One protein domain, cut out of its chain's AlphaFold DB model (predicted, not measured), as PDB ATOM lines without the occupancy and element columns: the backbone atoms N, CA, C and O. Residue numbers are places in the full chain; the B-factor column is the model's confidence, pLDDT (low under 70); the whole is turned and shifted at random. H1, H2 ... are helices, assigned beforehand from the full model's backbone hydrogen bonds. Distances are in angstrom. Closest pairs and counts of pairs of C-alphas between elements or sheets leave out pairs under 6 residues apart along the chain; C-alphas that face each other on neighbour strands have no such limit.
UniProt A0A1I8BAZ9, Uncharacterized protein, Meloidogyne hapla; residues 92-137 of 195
ATOM      1  N   ILE A  92     143.514 135.274 177.671       92.62
ATOM      2  CA  ILE A  92     143.811 134.311 178.760       92.62
ATOM      3  C   ILE A  92     142.707 134.340 179.834       92.62
ATOM      4  O   ILE A  92     142.639 133.483 180.715       92.62
ATOM      5  N   GLU A  93     141.832 135.342 179.775       89.44
ATOM      6  CA  GLU A  93     140.727 135.489 180.711       89.44
ATOM      7  C   GLU A  93     139.750 134.308 180.618       89.44
ATOM      8  O   GLU A  93     139.545 133.739 179.538       89.44
ATOM      9  N   PRO A  94     139.121 133.920 181.744       88.00
ATOM     10  CA  PRO A  94     138.079 132.910 181.715       88.00
ATOM     11  C   PRO A  94     136.969 133.336 180.753       88.00
ATOM     12  O   PRO A  94     136.639 134.514 180.623       88.00
ATOM     13  N   ASN A  95     136.379 132.349 180.081       87.50
ATOM     14  CA  ASN A  95     135.325 132.614 179.115       87.50
ATOM     15  C   ASN A  95     134.151 133.341 179.791       87.50
ATOM     16  O   ASN A  95     133.626 132.864 180.801       87.50
ATOM     17  N   LYS A  96     133.749 134.474 179.210       89.56
ATOM     18  CA  LYS A  96     132.696 135.347 179.732       89.56
ATOM     19  C   LYS A  96     131.345 134.631 179.763       89.56
ATOM     20  O   LYS A  96     131.087 133.665 179.029       89.56
ATOM     21  N   GLU A  97     130.463 135.098 180.639       91.69
ATOM     22  CA  GLU A  97     129.083 134.630 180.651       91.69
ATOM     23  C   GLU A  97     128.305 135.186 179.453       91.69
ATOM     24  O   GLU A  97     128.651 136.217 178.887       91.69
ATOM     25  N   LEU A  98     127.232 134.493 179.052       92.19
ATOM     26  CA  LEU A  98     126.420 134.893 177.895       92.19
ATOM     27  C   LEU A  98     125.810 136.295 178.052       92.19
ATOM     28  O   LEU A  98     125.583 136.969 177.056       92.19
ATOM     29  N   GLU A  99     125.519 136.699 179.288       91.44
ATOM     30  CA  GLU A  99     124.867 137.972 179.616       91.44
ATOM     31  C   GLU A  99     125.823 139.165 179.476       91.44
ATOM     32  O   GLU A  99     125.378 140.258 179.136       91.44
ATOM     33  N   ASP A 100     127.125 138.934 179.659       91.56
ATOM     34  CA  ASP A 100     128.172 139.955 179.550       91.56
ATOM     35  C   ASP A 100     128.729 140.091 178.125       91.56
ATOM     36  O   ASP A 100     129.486 141.020 177.836       91.56
ATOM     37  N   MET A 101     128.396 139.148 177.240       91.69
ATOM     38  CA  MET A 101     128.847 139.148 175.852       91.69
ATOM     39  C   MET A 101     127.878 139.897 174.943       91.69
ATOM     40  O   MET A 101     126.656 139.781 175.062       91.69
ATOM     41  N   ASP A 102     128.443 140.600 173.969       92.69
ATOM     42  CA  ASP A 102     127.694 141.385 172.993       92.69
ATOM     43  C   ASP A 102     127.768 140.708 171.609       92.69
ATOM     44  O   ASP A 102     128.875 140.466 171.111       92.69
ATOM     45  N   PRO A 103     126.627 140.402 170.952       92.94
ATOM     46  CA  PRO A 103     126.617 139.776 169.630       92.94
ATOM     47  C   PRO A 103     127.346 140.592 168.553       92.94
ATOM     48  O   PRO A 103     127.847 139.995 167.597       92.94
ATOM     49  N   GLU A 104     127.426 141.920 168.683       91.44
ATOM     50  CA  GLU A 104     128.103 142.771 167.694       91.44
ATOM     51  C   GLU A 104     129.622 142.839 167.907       91.44
ATOM     52  O   GLU A 104     130.373 142.960 166.939       91.44
ATOM     53  N   ARG A 105     130.092 142.732 169.158       90.25
ATOM     54  CA  ARG A 105     131.522 142.841 169.506       90.25
ATOM     55  C   ARG A 105     132.233 141.495 169.529       90.25
ATOM     56  O   ARG A 105     133.327 141.374 168.988       90.25
ATOM     57  N   ASP A 106     131.614 140.495 170.151       88.94
ATOM     58  CA  ASP A 106     132.200 139.163 170.342       88.94
ATOM     59  C   ASP A 106     131.876 138.212 169.172       88.94
ATOM     60  O   ASP A 106     132.494 137.150 169.015       88.94
ATOM     61  N   GLY A 107     130.914 138.596 168.324       91.06
ATOM     62  CA  GLY A 107     130.576 137.912 167.080       91.06
ATOM     63  C   GLY A 107     130.164 136.455 167.298       91.06
ATOM     64  O   GLY A 107     129.165 136.156 167.948       91.06
ATOM     65  N   TRP A 108     130.929 135.516 166.735       91.69
ATOM     66  CA  TRP A 108     130.606 134.083 166.776       91.69
ATOM     67  C   TRP A 108     130.656 133.472 168.186       91.69
ATOM     68  O   TRP A 108     129.846 132.597 168.497       91.69
ATOM     69  N   LYS A 109     131.557 133.953 169.058       92.12
ATOM     70  CA  LYS A 109     131.710 133.439 170.434       92.12
ATOM     71  C   LYS A 109     130.399 133.559 171.227       92.12
ATOM     72  O   LYS A 109     130.047 132.659 171.992       92.12
ATOM     73  N   TYR A 110     129.641 134.632 170.982       95.00
ATOM     74  CA  TYR A 110     128.319 134.843 171.571       95.00
ATOM     75  C   TYR A 110     127.344 133.715 171.219       95.00
ATOM     76  O   TYR A 110     126.736 133.099 172.099       95.00
ATOM     77  N   TRP A 111     127.222 133.406 169.929       94.31
ATOM     78  CA  TRP A 111     126.266 132.418 169.428       94.31
ATOM     79  C   TRP A 111     126.611 130.990 169.841       94.31
ATOM     80  O   TRP A 111     125.713 130.208 170.154       94.31
ATOM     81  N   GLU A 112     127.900 130.658 169.915       94.62
ATOM     82  CA  GLU A 112     128.352 129.375 170.457       94.62
ATOM     83  C   GLU A 112     127.903 129.201 171.916       94.62
ATOM     84  O   GLU A 112     127.309 128.180 172.278       94.62
ATOM     85  N   LYS A 113     128.117 130.222 172.753       94.38
ATOM     86  CA  LYS A 113     127.702 130.195 174.160       94.38
ATOM     87  C   LYS A 113     126.182 130.162 174.312       94.38
ATOM     88  O   LYS A 113     125.663 129.480 175.200       94.38
ATOM     89  N   TRP A 114     125.464 130.870 173.441       95.44
ATOM     90  CA  TRP A 114     124.005 130.840 173.387       95.44
ATOM     91  C   TRP A 114     123.488 129.425 173.109       95.44
ATOM     92  O   TRP A 114     122.600 128.939 173.816       95.44
ATOM     93  N   GLU A 115     124.087 128.730 172.143       95.62
ATOM     94  CA  GLU A 115     123.705 127.360 171.802       95.62
ATOM     95  C   GLU A 115     124.028 126.382 172.937       95.62
ATOM     96  O   GLU A 115     123.184 125.554 173.290       95.62
ATOM     97  N   GLN A 116     125.191 126.519 173.584       95.38
ATOM     98  CA  GLN A 116     125.527 125.736 174.781       95.38
ATOM     99  C   GLN A 116     124.468 125.916 175.879       95.38
ATOM    100  O   GLN A 116     123.901 124.932 176.363       95.38
ATOM    101  N   ARG A 117     124.101 127.166 176.199       95.38
ATOM    102  CA  ARG A 117     123.050 127.463 177.186       95.38
ATOM    103  C   ARG A 117     121.707 126.850 176.778       95.38
ATOM    104  O   ARG A 117     120.992 126.325 177.634       95.38
ATOM    105  N   ARG A 118     121.347 126.890 175.492       95.50
ATOM    106  CA  ARG A 118     120.117 126.271 174.971       95.50
ATOM    107  C   ARG A 118     120.116 124.755 175.187       95.50
ATOM    108  O   ARG A 118     119.109 124.206 175.640       95.50
ATOM    109  N   LEU A 119     121.229 124.085 174.891       96.50
ATOM    110  CA  LEU A 119     121.390 122.643 175.095       96.50
ATOM    111  C   LEU A 119     121.303 122.271 176.577       96.50
ATOM    112  O   LEU A 119     120.589 121.328 176.921       96.50
ATOM    113  N   ASP A 120     121.924 123.051 177.458       94.88
ATOM    114  CA  ASP A 120     121.843 122.841 178.906       94.88
ATOM    115  C   ASP A 120     120.404 122.941 179.414       94.88
ATOM    116  O   ASP A 120     119.940 122.072 180.156       94.88
ATOM    117  N   GLN A 121     119.646 123.940 178.953       94.12
ATOM    118  CA  GLN A 121     118.223 124.065 179.285       94.12
ATOM    119  C   GLN A 121     117.413 122.855 178.798       94.12
ATOM    120  O   GLN A 121     116.551 122.353 179.521       94.12
ATOM    121  N   ILE A 122     117.708 122.334 177.604       93.38
ATOM    122  CA  ILE A 122     117.068 121.120 177.078       93.38
ATOM    123  C   ILE A 122     117.430 119.895 177.928       93.38
ATOM    124  O   ILE A 122     116.556 119.076 178.231       93.38
ATOM    125  N   HIS A 123     118.690 119.755 178.338       91.56
ATOM    126  CA  HIS A 123     119.135 118.662 179.202       91.56
ATOM    127  C   HIS A 123     118.466 118.718 180.574       91.56
ATOM    128  O   HIS A 123     117.923 117.708 181.032       91.56
ATOM    129  N   LEU A 124     118.425 119.900 181.193       89.69
ATOM    130  CA  LEU A 124     117.728 120.129 182.455       89.69
ATOM    131  C   LEU A 124     116.236 119.823 182.319       89.69
ATOM    132  O   LEU A 124     115.700 119.049 183.111       89.69
ATOM    133  N   HIS A 125     115.581 120.337 181.276       85.44
ATOM    134  CA  HIS A 125     114.181 120.033 180.992       85.44
ATOM    135  C   HIS A 125     113.945 118.523 180.883       85.44
ATOM    136  O   HIS A 125     113.027 117.994 181.505       85.44
ATOM    137  N   ASN A 126     114.781 117.810 180.130       82.75
ATOM    138  CA  ASN A 126     114.637 116.369 179.946       82.75
ATOM    139  C   ASN A 126     114.876 115.580 181.235       82.75
ATOM    140  O   ASN A 126     114.143 114.624 181.487       82.75
ATOM    141  N   LYS A 127     115.847 115.993 182.057       86.75
ATOM    142  CA  LYS A 127     116.107 115.405 183.374       86.75
ATOM    143  C   LYS A 127     114.914 115.598 184.308       86.75
ATOM    144  O   LYS A 127     114.454 114.644 184.925       86.75
ATOM    145  N   LEU A 128     114.380 116.813 184.385       83.62
ATOM    146  CA  LEU A 128     113.243 117.118 185.255       83.62
ATOM    147  C   LEU A 128     111.957 116.453 184.752       83.62
ATOM    148  O   LEU A 128     111.173 115.942 185.547       83.62
ATOM    149  N   ARG A 129     111.762 116.373 183.432       73.25
ATOM    150  CA  ARG A 129     110.624 115.676 182.819       73.25
ATOM    151  C   ARG A 129     110.578 114.198 183.202       73.25
ATOM    152  O   ARG A 129     109.492 113.663 183.390       73.25
ATOM    153  N   THR A 130     111.725 113.524 183.292       74.38
ATOM    154  CA  THR A 130     111.768 112.111 183.694       74.38
ATOM    155  C   THR A 130     111.717 111.935 185.210       74.38
ATOM    156  O   THR A 130     111.088 110.989 185.676       74.38
ATOM    157  N   GLN A 131     112.322 112.846 185.981       72.56
ATOM    158  CA  GLN A 131     112.339 112.781 187.446       72.56
ATOM    159  C   GLN A 131     111.008 113.151 188.104       72.56
ATOM    160  O   GLN A 131     110.709 112.625 189.163       72.56
ATOM    161  N   PHE A 132     110.199 114.024 187.506       71.44
ATOM    162  CA  PHE A 132     108.922 114.461 188.087       71.44
ATOM    163  C   PHE A 132     107.711 113.894 187.344       71.44
ATOM    164  O   PHE A 132     106.631 114.477 187.387       71.44
ATOM    165  N   PHE A 133     107.871 112.747 186.678       63.72
ATOM    166  CA  PHE A 133     106.812 112.124 185.880       63.72
ATOM    167  C   PHE A 133     105.507 111.936 186.678       63.72
ATOM    168  O   PHE A 133     104.433 112.288 186.209       63.72
ATOM    169  N   TRP A 134     105.612 111.492 187.935       65.94
ATOM    170  CA  TRP A 134     104.475 111.295 188.847       65.94
ATOM    171  C   TRP A 134     103.801 112.587 189.329       65.94
ATOM    172  O   TRP A 134     102.676 112.540 189.819       65.94
ATOM    173  N   LEU A 135     104.465 113.740 189.212       67.94
ATOM    174  CA  LEU A 135     103.887 115.038 189.560       67.94
ATOM    175  C   LEU A 135     103.110 115.645 188.377       67.94
ATOM    176  O   LEU A 135     102.186 116.427 188.595       67.94
ATOM    177  N   GLN A 136     103.453 115.265 187.140       58.41
ATOM    178  CA  GLN A 136     102.876 115.836 185.915       58.41
ATOM    179  C   GLN A 136     101.424 115.409 185.658       58.41
ATOM    180  O   GLN A 136     100.663 116.222 185.147       58.41
ATOM    181  N   ASP A 137     101.027 114.209 186.093       60.03
ATOM    182  CA  ASP A 137      99.649 113.692 185.977       60.03
ATOM    183  C   ASP A 137      98.869 113.792 187.306       60.03
ATOM    184  O   ASP A 137      97.894 113.074 187.544       60.03
TER     185      ASP A 137
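Overview. This is residues 92 to 137 of the 195 residues of an uncharacterized protein of Meloidogyne hapla (UniProt A0A1I8BAZ9). One long helix, H1, makes the length of this rod; the unnamed stretch of residues 92 to 107 is looped near its first part. Residues 118 to 137 stick out free at the other end, where the short helix H2 follows. The printed part has 46 residues with two named helices, H1 then H2, and no named strand; the class is all helix. It is extended, with a radius of gyration of the C-alphas of 15.4 A and spans of 46 by 20 by 13 A.

Along the chain. Start at C-alpha 92, at (143.811, 134.311, 178.760), and pass residues 92 to 107, which hold no named element. Find C-alpha 108 at (130.606, 134.083, 166.776); from there H1, residues 108 to 131, runs 34.9 A to C-alpha 131. H2, residues 133 to 136, ends at C-alpha 136, at (102.876, 115.836, 185.915).

Arrangement. Look at Phe 132, the one residue of the tight link between H1 and H2, which meet only through their link. In H1 every O i to N i+4 pair is within hydrogen-bond range; H2 is too short for such a pair, but its one O i to N i+3 pair is within range.

Size, cuts and confidence. The two farthest C-alphas, those of Ile 92 and Asp 137, are 49.3 A apart. The printed part has no cut. Mean pLDDT of the printed part is 86.9; look for values under 70 at residues 133 to 137.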